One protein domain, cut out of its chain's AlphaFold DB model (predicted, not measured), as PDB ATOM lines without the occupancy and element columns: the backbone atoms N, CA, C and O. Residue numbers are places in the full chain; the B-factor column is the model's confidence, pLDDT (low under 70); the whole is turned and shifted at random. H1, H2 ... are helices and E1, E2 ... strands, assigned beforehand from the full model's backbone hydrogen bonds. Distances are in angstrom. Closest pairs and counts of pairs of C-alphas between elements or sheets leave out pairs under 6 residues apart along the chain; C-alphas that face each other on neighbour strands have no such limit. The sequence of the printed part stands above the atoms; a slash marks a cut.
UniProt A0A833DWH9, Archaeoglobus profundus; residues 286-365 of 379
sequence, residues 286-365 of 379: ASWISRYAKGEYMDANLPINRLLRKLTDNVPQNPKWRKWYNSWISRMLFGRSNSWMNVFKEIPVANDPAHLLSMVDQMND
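What this domain is: This is residues 286 to 365 of the 379 residues of a protein of Archaeoglobus profundus (UniProt A0A833DWH9). Four short helices are set loosely round a short strand, E1, which lies near the middle: H1 and H3 pack together about perpendicular at one end, H4 lies by itself at the other end, and H2 runs along one side. Residues 297 to 302 of the loop before E1 stick out, and so do residues 358 to 365, of which 358 to 363 belong to H4. The printed part has 80 residues with four named helices and one named strand, in the order H1, E1, H2, H3, H4, and the class is mostly helix. The whole is only just compact, close to loose, with a radius of gyration of the C-alphas of 13.8 A, and it spans 34 by 28 by 22 A.

Where its parts are: Find C-alpha 286 at (36.151, 35.665, -32.178); from there H1 runs through residues 286 to 293, 10.4 A from first to last C-alpha. Go on along the loop to C-alpha 308 at (42.418, 35.231, -45.875), where E1 begins; it holds residues 308 to 310 and is 6.9 A long. H2 follows as residues 319 to 329, 15.1 A long, and H3 as residues 338 to 346, 12.5 A long. Look last at H4, residues 353 to 363, which is 15.7 A long and ends at C-alpha 363, at (29.586, 33.248, -56.617).

How they stand to each other: Start at H1, which touches H3 where the C-alphas of Ala 293 and Ser 339, the closest of the two helices, are 5.2 A apart. Their lines are about perpendicular, at 81 degrees. E1 and H3 are near each other, with 6 pairs of C-alphas within 10 A. E1 pairs with no named strand. H2 and H3 are close but not clearly touching, their closest C-alphas being those of Ile 329 and Met 341, 7.8 A apart. These two helices run opposite ways at a steep tilt of 51 degrees. H4 touches no helix; its closest C-alpha to E1 is that of Pro 353, 8.0 A from that of Lys 310. H1 and H2 are apart, as are H1 and H4, H2 and H4, and H3 and H4. In H1, H2, H3 and H4 every O i to N i+4 pair is within hydrogen-bond range.

The domain as a whole: The two C-alphas farthest apart are those of Asp 299 and Pro 319, at 40.0 A. Read from 286 to 365 and you will find that the printed part has no cut. The link from H1 to E1, with 14 residues, is long; the links E1 to H2, H2 to H3 and H3 to H4 are short. The mean pLDDT of the printed part is 90.8, and in the B-factor column residues 297 to 301 are under 70 in this model.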
ATOM      1  N   ALA A 286      35.135  35.365 -33.179       89.50
ATOM      2  CA  ALA A 286      36.151  35.665 -32.178       89.50
ATOM      3  C   ALA A 286      36.957  34.419 -31.738       89.50
ATOM      4  O   ALA A 286      38.077  34.538 -31.241       89.50
ATOM      5  N   SER A 287      36.398  33.214 -31.900       89.12
ATOM      6  CA  SER A 287      37.064  31.961 -31.528       89.12
ATOM      7  C   SER A 287      38.285  31.642 -32.385       89.12
ATOM      8  O   SER A 287      39.318  31.301 -31.812       89.12
ATOM      9  N   TRP A 288      38.205  31.756 -33.715       91.12
ATOM     10  CA  TRP A 288      39.364  31.462 -34.562       91.12
ATOM     11  C   TRP A 288      40.414  32.566 -34.444       91.12
ATOM     12  O   TRP A 288      41.592  32.251 -34.326       91.12
ATOM     13  N   ILE A 289      40.011  33.840 -34.335       93.00
ATOM     14  CA  ILE A 289      40.956  34.950 -34.105       93.00
ATOM     15  C   ILE A 289      41.757  34.689 -32.825       93.00
ATOM     16  O   ILE A 289      42.983  34.768 -32.818       93.00
ATOM     17  N   SER A 290      41.063  34.300 -31.749       91.06
ATOM     18  CA  SER A 290      41.700  33.955 -30.479       91.06
ATOM     19  C   SER A 290      42.693  32.801 -30.588       91.06
ATOM     20  O   SER A 290      43.634  32.781 -29.804       91.06
ATOM     21  N   ARG A 291      42.469  31.835 -31.485       88.69
ATOM     22  CA  ARG A 291      43.380  30.704 -31.704       88.69
ATOM     23  C   ARG A 291      44.691  31.191 -32.315       88.69
ATOM     24  O   ARG A 291      45.752  30.931 -31.756       88.69
ATOM     25  N   TYR A 292      44.603  31.933 -33.421       91.50
ATOM     26  CA  TYR A 292      45.776  32.494 -34.100       91.50
ATOM     27  C   TYR A 292      46.553  33.437 -33.173       91.50
ATOM     28  O   TYR A 292      47.766  33.321 -33.051       91.50
ATOM     29  N   ALA A 293      45.852  34.276 -32.405       92.31
ATOM     30  CA  ALA A 293      46.473  35.217 -31.471       92.31
ATOM     31  C   ALA A 293      47.252  34.556 -30.319       92.31
ATOM     32  O   ALA A 293      48.063  35.218 -29.675       92.31
ATOM     33  N   LYS A 294      46.978  33.283 -30.018       89.56
ATOM     34  CA  LYS A 294      47.694  32.509 -28.997       89.56
ATOM     35  C   LYS A 294      48.812  31.637 -29.570       89.56
ATOM     36  O   LYS A 294      49.497  30.969 -28.803       89.56
ATOM     37  N   GLY A 295      48.953  31.581 -30.893       84.44
ATOM     38  CA  GLY A 295      49.861  30.641 -31.543       84.44
ATOM     39  C   GLY A 295      49.487  29.171 -31.322       84.44
ATOM     40  O   GLY A 295      50.339  28.300 -31.451       84.44
ATOM     41  N   GLU A 296      48.223  28.871 -30.989       77.56
ATOM     42  CA  GLU A 296      47.724  27.500 -30.780       77.56
ATOM     43  C   GLU A 296      47.471  26.808 -32.145       77.56
ATOM     44  O   GLU A 296      46.353  26.406 -32.510       77.56
ATOM     45  N   TYR A 297      48.546  26.699 -32.932       64.88
ATOM     46  CA  TYR A 297      48.622  26.000 -34.211       64.88
ATOM     47  C   TYR A 297      48.696  24.483 -33.972       64.88
ATOM     48  O   TYR A 297      49.751  23.872 -34.035       64.88
ATOM     49  N   MET A 298      47.568  23.850 -33.655       54.44
ATOM     50  CA  MET A 298      47.472  22.381 -33.706       54.44
ATOM     51  C   MET A 298      47.489  21.891 -35.165       54.44
ATOM     52  O   MET A 298      46.733  22.468 -35.952       54.44
ATOM     53  N   ASP A 299      48.269  20.833 -35.452       52.41
ATOM     54  CA  ASP A 299      48.403  19.879 -36.592       52.41
ATOM     55  C   ASP A 299      48.075  20.287 -38.050       52.41
ATOM     56  O   ASP A 299      48.597  19.682 -38.977       52.41
ATOM     57  N   ALA A 300      47.239  21.294 -38.302       54.03
ATOM     58  CA  ALA A 300      46.792  21.695 -39.635       54.03
ATOM     59  C   ALA A 300      47.641  22.805 -40.284       54.03
ATOM     60  O   ALA A 300      47.385  23.123 -41.435       54.03
ATOM     61  N   ASN A 301      48.609  23.413 -39.575       65.69
ATOM     62  CA  ASN A 301      49.677  24.302 -40.088       65.69
ATOM     63  C   ASN A 301      49.340  25.291 -41.233       65.69
ATOM     64  O   ASN A 301      50.226  25.666 -41.999       65.69
ATOM     65  N   LEU A 302      48.095  25.764 -41.367       82.56
ATOM     66  CA  LEU A 302      47.743  26.761 -42.377       82.56
ATOM     67  C   LEU A 302      47.857  28.171 -41.777       82.56
ATOM     68  O   LEU A 302      46.992  28.568 -40.981       82.56
ATOM     69  N   PRO A 303      48.913  28.931 -42.129       89.75
ATOM     70  CA  PRO A 303      49.066  30.301 -41.666       89.75
ATOM     71  C   PRO A 303      47.925  31.171 -42.203       89.75
ATOM     72  O   PRO A 303      47.390  30.933 -43.291       89.75
ATOM     73  N   ILE A 304      47.542  32.192 -41.433       93.44
ATOM     74  CA  ILE A 304      46.372  33.024 -41.748       93.44
ATOM     75  C   ILE A 304      46.508  33.726 -43.108       93.44
ATOM     76  O   ILE A 304      45.530  33.865 -43.843       93.44
ATOM     77  N   ASN A 305      47.742  34.064 -43.491       94.62
ATOM     78  CA  ASN A 305      48.085  34.672 -44.774       94.62
ATOM     79  C   ASN A 305      47.874  33.751 -45.990       94.62
ATOM     80  O   ASN A 305      47.952  34.219 -47.124       94.62
ATOM     81  N   ARG A 306      47.592  32.459 -45.794       95.44
ATOM     82  CA  ARG A 306      47.188  31.542 -46.871       95.44
ATOM     83  C   ARG A 306      45.678  31.369 -46.985       95.44
ATOM     84  O   ARG A 306      45.223  30.805 -47.970       95.44
ATOM     85  N   LEU A 307      44.927  31.821 -45.984       95.69
ATOM     86  CA  LEU A 307      43.494  31.565 -45.855       95.69
ATOM     87  C   LEU A 307      42.648  32.800 -46.134       95.69
ATOM     88  O   LEU A 307      41.509  32.668 -46.567       95.69
ATOM     89  N   LEU A 308      43.175  33.988 -45.838       97.44
ATOM     90  CA  LEU A 308      42.418  35.231 -45.875       97.44
ATOM     91  C   LEU A 308      43.133  36.301 -46.700       97.44
ATOM     92  O   LEU A 308      44.367  36.361 -46.749       97.44
ATOM     93  N   ARG A 309      42.334  37.188 -47.288       97.88
ATOM     94  CA  ARG A 309      42.754  38.470 -47.855       97.88
ATOM     95  C   ARG A 309      41.923  39.600 -47.296       97.88
ATOM     96  O   ARG A 309      40.743  39.411 -47.024       97.88
ATOM     97  N   LYS A 310      42.529  40.776 -47.150       96.38
ATOM     98  CA  LYS A 310      41.800  42.021 -46.890       96.38
ATOM     99  C   LYS A 310      41.859  42.940 -48.103       96.38
ATOM    100  O   LYS A 310      42.789  42.863 -48.899       96.38
ATOM    101  N   LEU A 311      40.876  43.823 -48.234       94.75
ATOM    102  CA  LEU A 311      40.787  44.709 -49.401       94.75
ATOM    103  C   LEU A 311      41.808  45.860 -49.381       94.75
ATOM    104  O   LEU A 311      42.170  46.373 -50.434       94.75
ATOM    105  N   THR A 312      42.257  46.304 -48.203       93.94
ATOM    106  CA  THR A 312      43.262  47.372 -48.049       93.94
ATOM    107  C   THR A 312      43.856  47.373 -46.634       93.94
ATOM    108  O   THR A 312      43.252  46.831 -45.708       93.94
ATOM    109  N   ASP A 313      45.038  47.968 -46.452       89.06
ATOM    110  CA  ASP A 313      45.654  48.214 -45.136       89.06
ATOM    111  C   ASP A 313      45.130  49.483 -44.454       89.06
ATOM    112  O   ASP A 313      45.081  49.568 -43.225       89.06
ATOM    113  N   ASN A 314      44.730  50.470 -45.253       90.94
ATOM    114  CA  ASN A 314      44.343  51.784 -44.764       90.94
ATOM    115  C   ASN A 314      42.838  51.858 -44.514       90.94
ATOM    116  O   ASN A 314      42.055  51.093 -45.075       90.94
ATOM    117  N   VAL A 315      42.417  52.834 -43.705       89.44
ATOM    118  CA  VAL A 315      40.993  53.147 -43.544       89.44
ATOM    119  C   VAL A 315      40.413  53.473 -44.926       89.44
ATOM    120  O   VAL A 315      40.848  54.451 -45.543       89.44
ATOM    121  N   PRO A 316      39.436  52.700 -45.434       89.88
ATOM    122  CA  PRO A 316      38.925  52.924 -46.777       89.88
ATOM    123  C   PRO A 316      38.306  54.320 -46.929       89.88
ATOM    124  O   PRO A 316      37.619  54.817 -46.027       89.88
ATOM    125  N   GLN A 317      38.512  54.950 -48.090       87.62
ATOM    126  CA  GLN A 317      37.819  56.197 -48.438       87.62
ATOM    127  C   GLN A 317      36.370  55.943 -48.857       87.62
ATOM    128  O   GLN A 317      35.487  56.731 -48.530       87.62
ATOM    129  N   ASN A 318      36.107  54.801 -49.502       86.19
ATOM    130  CA  ASN A 318      34.754  54.375 -49.833       86.19
ATOM    131  C   ASN A 318      33.930  54.171 -48.538       86.19
ATOM    132  O   ASN A 318      34.314  53.337 -47.708       86.19
ATOM    133  N   PRO A 319      32.788  54.865 -48.355       87.75
ATOM    134  CA  PRO A 319      31.994  54.772 -47.127       87.75
ATOM    135  C   PRO A 319      31.498  53.356 -46.807       87.75
ATOM    136  O   PRO A 319      31.469  52.959 -45.640       87.75
ATOM    137  N   LYS A 320      31.150  52.566 -47.834       83.62
ATOM    138  CA  LYS A 320      30.700  51.174 -47.679       83.62
ATOM    139  C   LYS A 320      31.834  50.308 -47.129       83.62
ATOM    140  O   LYS A 320      31.649  49.605 -46.138       83.62
ATOM    141  N   TRP A 321      33.026  50.423 -47.711       86.81
ATOM    142  CA  TRP A 321      34.202  49.679 -47.251       86.81
ATOM    143  C   TRP A 321      34.650  50.134 -45.866       86.81
ATOM    144  O   TRP A 321      35.012  49.302 -45.039       86.81
ATOM    145  N   ARG A 322      34.571  51.440 -45.581       90.69
ATOM    146  CA  ARG A 322      34.875  51.999 -44.260       90.69
ATOM    147  C   ARG A 322      33.965  51.409 -43.189       90.69
ATOM    148  O   ARG A 322      34.448  51.051 -42.119       90.69
ATOM    149  N   LYS A 323      32.668  51.259 -43.480       90.50
ATOM    150  CA  LYS A 323      31.721  50.583 -42.581       90.50
ATOM    151  C   LYS A 323      32.163  49.144 -42.293       90.50
ATOM    152  O   LYS A 323      32.216  48.767 -41.128       90.50
ATOM    153  N   TRP A 324      32.501  48.359 -43.319       90.00
ATOM    154  CA  TRP A 324      32.971  46.980 -43.129       90.00
ATOM    155  C   TRP A 324      34.272  46.920 -42.326       90.00
ATOM    156  O   TRP A 324      34.346  46.197 -41.336       90.00
ATOM    157  N   TYR A 325      35.266  47.726 -42.709       92.38
ATOM    158  CA  TYR A 325      36.540  47.861 -42.005       92.38
ATOM    159  C   TYR A 325      36.317  48.140 -40.517       92.38
ATOM    160  O   TYR A 325      36.786  47.381 -39.668       92.38
ATOM    161  N   ASN A 326      35.515  49.162 -40.200       92.81
ATOM    162  CA  ASN A 326      35.207  49.555 -38.828       92.81
ATOM    163  C   ASN A 326      34.564  48.420 -38.017       92.81
ATOM    164  O   ASN A 326      34.867  48.284 -36.833       92.81
ATOM    165  N   SER A 327      33.721  47.582 -38.629       91.94
ATOM    166  CA  SER A 327      33.147  46.408 -37.958       91.94
ATOM    167  C   SER A 327      34.226  45.401 -37.546       91.94
ATOM    168  O   SER A 327      34.231  44.937 -36.401       91.94
ATOM    169  N   TRP A 328      35.178  45.112 -38.438       93.31
ATOM    170  CA  TRP A 328      36.280  44.178 -38.184       93.31
ATOM    171  C   TRP A 328      37.293  44.699 -37.163       93.31
ATOM    172  O   TRP A 328      37.695  43.959 -36.263       93.31
ATOM    173  N   ILE A 329      37.679  45.971 -37.259       93.25
ATOM    174  CA  ILE A 329      38.641  46.588 -36.330       93.25
ATOM    175  C   ILE A 329      38.001  47.073 -35.022       93.25
ATOM    176  O   ILE A 329      38.688  47.608 -34.154       93.25
ATOM    177  N   SER A 330      36.692  46.889 -34.853       90.81
ATOM    178  CA  SER A 330      35.984  47.281 -33.637       90.81
ATOM    179  C   SER A 330      36.509  46.547 -32.398       90.81
ATOM    180  O   SER A 330      37.088  45.459 -32.471       90.81
ATOM    181  N   ARG A 331      36.193  47.088 -31.214       87.06
ATOM    182  CA  ARG A 331      36.451  46.427 -29.920       87.06
ATOM    183  C   ARG A 331      35.722  45.084 -29.752       87.06
ATOM    184  O   ARG A 331      35.998  44.362 -28.797       87.06
ATOM    185  N   MET A 332      34.787  44.738 -30.645       82.81
ATOM    186  CA  MET A 332      34.127  43.428 -30.637       82.81
ATOM    187  C   MET A 332      34.994  42.328 -31.262       82.81
ATOM    188  O   MET A 332      34.824  41.164 -30.890       82.81
ATOM    189  N   LEU A 333      35.910  42.690 -32.168       90.50
ATOM    190  CA  LEU A 333      36.770  41.777 -32.921       90.50
ATOM    191  C   LEU A 333      38.244  42.167 -32.802       90.50
ATOM    192  O   LEU A 333      38.785  42.088 -31.703       90.50
ATOM    193  N   PHE A 334      38.923  42.547 -33.888       93.62
ATOM    194  CA  PHE A 334      40.378  42.717 -33.878       93.62
ATOM    195  C   PHE A 334      40.840  43.853 -32.962       93.62
ATOM    196  O   PHE A 334      41.900  43.749 -32.354       93.62
ATOM    197  N   GLY A 335      40.014  44.885 -32.766       92.44
ATOM    198  CA  GLY A 335      40.273  45.967 -31.812       92.44
ATOM    199  C   GLY A 335      40.109  45.574 -30.341       92.44
ATOM    200  O   GLY A 335      40.182  46.439 -29.470       92.44
ATOM    201  N   ARG A 336      39.837  44.299 -30.036       92.44
ATOM    202  CA  ARG A 336      39.678  43.805 -28.662       92.44
ATOM    203  C   ARG A 336      41.003  43.710 -27.901       92.44
ATOM    204  O   ARG A 336      41.006  43.912 -26.689       92.44
ATOM    205  N   SER A 337      42.102  43.361 -28.572       95.06
ATOM    206  CA  SER A 337      43.435  43.253 -27.963       95.06
ATOM    207  C   SER A 337      44.549  43.441 -28.994       95.06
ATOM    208  O   SER A 337      44.356  43.201 -30.185       95.06
ATOM    209  N   ASN A 338      45.753  43.789 -28.527       96.56
ATOM    210  CA  ASN A 338      46.932  43.919 -29.391       96.56
ATOM    211  C   ASN A 338      47.285  42.604 -30.100       96.56
ATOM    212  O   ASN A 338      47.615  42.617 -31.280       96.56
ATOM    213  N   SER A 339      47.158  41.461 -29.417       95.69
ATOM    214  CA  SER A 339      47.420  40.150 -30.022       95.69
ATOM    215  C   SER A 339      46.452  39.823 -31.159       95.69
ATOM    216  O   SER A 339      46.864  39.252 -32.161       95.69
ATOM    217  N   TRP A 340      45.183  40.225 -31.059       95.69
ATOM    218  CA  TRP A 340      44.218  40.035 -32.144       95.69
ATOM    219  C   TRP A 340      44.502  41.001 -33.290       95.69
ATOM    220  O   TRP A 340      44.455  40.606 -34.451       95.69
ATOM    221  N   MET A 341      44.875  42.242 -32.979       96.19
ATOM    222  CA  MET A 341      45.300  43.195 -33.999       96.19
ATOM    223  C   MET A 341      46.555  42.724 -34.755       96.19
ATOM    224  O   MET A 341      46.689  43.007 -35.941       96.19
ATOM    225  N   ASN A 342      47.448  41.964 -34.117       95.75
ATOM    226  CA  ASN A 342      48.580  41.340 -34.808       95.75
ATOM    227  C   ASN A 342      48.110  40.290 -35.825       95.75
ATOM    228  O   ASN A 342      48.543  40.347 -36.971       95.75
ATOM    229  N   VAL A 343      47.135  39.440 -35.473       95.56
ATOM    230  CA  VAL A 343      46.507  38.509 -36.436       95.56
ATOM    231  C   VAL A 343      45.913  39.265 -37.628       95.56
ATOM    232  O   VAL A 343      46.070  38.843 -38.767       95.56
ATOM    233  N   PHE A 344      45.256  40.405 -37.396       96.19
ATOM    234  CA  PHE A 344      44.727  41.237 -38.483       96.19
ATOM    235  C   PHE A 344      45.825  41.768 -39.417       96.19
ATOM    236  O   PHE A 344      45.645  41.797 -40.634       96.19
ATOM    237  N   LYS A 345      46.966  42.184 -38.857       96.06
ATOM    238  CA  LYS A 345      48.124  42.654 -39.632       96.06
ATOM    239  C   LYS A 345      48.768  41.535 -40.451       96.06
ATOM    240  O   LYS A 345      49.267  41.813 -41.534       96.06
ATOM    241  N   GLU A 346      48.712  40.293 -39.973       96.06
ATOM    242  CA  GLU A 346      49.194  39.113 -40.703       96.06
ATOM    243  C   GLU A 346      48.313  38.731 -41.902       96.06
ATOM    244  O   GLU A 346      48.765  37.988 -42.773       96.06
ATOM    245  N   ILE A 347      47.071  39.227 -41.982       97.25
ATOM    246  CA  ILE A 347      46.225  39.055 -43.169       97.25
ATOM    247  C   ILE A 347      46.733  40.015 -44.259       97.25
ATOM    248  O   ILE A 347      46.636  41.235 -44.072       97.25
ATOM    249  N   PRO A 348      47.253  39.513 -45.394       97.62
ATOM    250  CA  PRO A 348      47.775  40.367 -46.451       97.62
ATOM    251  C   PRO A 348      46.643  41.050 -47.223       97.62
ATOM    252  O   PRO A 348      45.515  40.544 -47.306       97.62
ATOM    253  N   VAL A 349      46.959  42.210 -47.800       97.81
ATOM    254  CA  VAL A 349      46.101  42.856 -48.799       97.81
ATOM    255  C   VAL A 349      46.063  41.982 -50.051       97.81
ATOM    256  O   VAL A 349      47.074  41.379 -50.402       97.81
ATOM    257  N   ALA A 350      44.897  41.875 -50.687       97.69
ATOM    258  CA  ALA A 350      44.774  41.178 -51.964       97.69
ATOM    259  C   ALA A 350      45.684  41.814 -53.028       97.69
ATOM    260  O   ALA A 350      45.780  43.041 -53.100       97.69
ATOM    261  N   ASN A 351      46.309  40.987 -53.868       97.62
ATOM    262  CA  ASN A 351      47.143  41.432 -54.987       97.62
ATOM    263  C   ASN A 351      46.328  42.271 -55.985       97.62
ATOM    264  O   ASN A 351      46.824  43.263 -56.512       97.62
ATOM    265  N   ASP A 352      45.068  41.887 -56.201       97.31
ATOM    266  CA  ASP A 352      44.087  42.631 -56.989       97.31
ATOM    267  C   ASP A 352      42.717  42.607 -56.279       97.31
ATOM    268  O   ASP A 352      41.912  41.688 -56.480       97.31
ATOM    269  N   PRO A 353      42.425  43.600 -55.413       95.31
ATOM    270  CA  PRO A 353      41.156  43.662 -54.691       95.31
ATOM    271  C   PRO A 353      39.931  43.777 -55.608       95.31
ATOM    272  O   PRO A 353      38.852  43.319 -55.233       95.31
ATOM    273  N   ALA A 354      40.069  44.394 -56.787       94.81
ATOM    274  CA  ALA A 354      38.955  44.579 -57.713       94.81
ATOM    275  C   ALA A 354      38.594  43.259 -58.402       94.81
ATOM    276  O   ALA A 354      37.415  42.897 -58.456       94.81
ATOM    277  N   HIS A 355      39.600  42.508 -58.856       97.25
ATOM    278  CA  HIS A 355      39.390  41.168 -59.396       97.25
ATOM    279  C   HIS A 355      38.805  40.221 -58.345       97.25
ATOM    280  O   HIS A 355      37.813  39.547 -58.621       97.25
ATOM    281  N   LEU A 356      39.351  40.230 -57.122       96.94
ATOM    282  CA  LEU A 356      38.858  39.395 -56.026       96.94
ATOM    283  C   LEU A 356      37.370  39.646 -55.737       96.94
ATOM    284  O   LEU A 356      36.610  38.695 -55.575       96.94
ATOM    285  N   LEU A 357      36.940  40.913 -55.716       95.56
ATOM    286  CA  LEU A 357      35.528  41.271 -55.555       95.56
ATOM    287  C   LEU A 357      34.671  40.782 -56.725       95.56
ATOM    288  O   LEU A 357      33.627  40.186 -56.487       95.56
ATOM    289  N   SER A 358      35.131  40.950 -57.967       97.12
ATOM    290  CA  SER A 358      34.408  40.440 -59.139       97.12
ATOM    291  C   SER A 358      34.215  38.920 -59.093       97.12
ATOM    292  O   SER A 358      33.161  38.429 -59.491       97.12
ATOM    293  N   MET A 359      35.189  38.166 -58.574       98.00
ATOM    294  CA  MET A 359      35.027  36.723 -58.359       98.00
ATOM    295  C   MET A 359      33.991  36.416 -57.275       98.00
ATOM    296  O   MET A 359      33.222  35.470 -57.416       98.00
ATOM    297  N   VAL A 360      33.926  37.205 -56.196       97.31
ATOM    298  CA  VAL A 360      32.865  37.032 -55.192       97.31
ATOM    299  C   VAL A 360      31.485  37.306 -55.797       97.31
ATOM    300  O   VAL A 360      30.549  36.560 -55.516       97.31
ATOM    301  N   ASP A 361      31.362  38.289 -56.690       97.06
ATOM    302  CA  ASP A 361      30.098  38.584 -57.373       97.06
ATOM    303  C   ASP A 361      29.617  37.384 -58.205       97.06
ATOM    304  O   ASP A 361      28.443  37.022 -58.129       97.06
ATOM    305  N   GLN A 362      30.531  36.705 -58.913       97.88
ATOM    306  CA  GLN A 362      30.245  35.484 -59.687       97.88
ATOM    307  C   GLN A 362      29.734  34.328 -58.814       97.88
ATOM    308  O   GLN A 362      28.982  33.472 -59.281       97.88
ATOM    309  N   MET A 363      30.089  34.287 -57.524       98.19
ATOM    310  CA  MET A 363      29.586  33.248 -56.617       98.19
ATOM    311  C   MET A 363      28.063  33.318 -56.439       98.19
ATOM    312  O   MET A 363      27.450  32.290 -56.142       98.19
ATOM    313  N   ASN A 364      27.432  34.475 -56.676       96.75
ATOM    314  CA  ASN A 364      25.974  34.604 -56.630       96.75
ATOM    315  C   ASN A 364      25.257  33.735 -57.671       96.75
ATOM    316  O   ASN A 364      24.069  33.475 -57.493       96.75
ATOM    317  N   ASP A 365      25.931  33.250 -58.715       97.25
ATOM    318  CA  ASP A 365      25.320  32.346 -59.697       97.25
ATOM    319  C   ASP A 365      24.975  30.979 -59.090       97.25
ATOM    320  O   ASP A 365      24.003  30.343 -59.496       97.25
TER     321      ASP A 365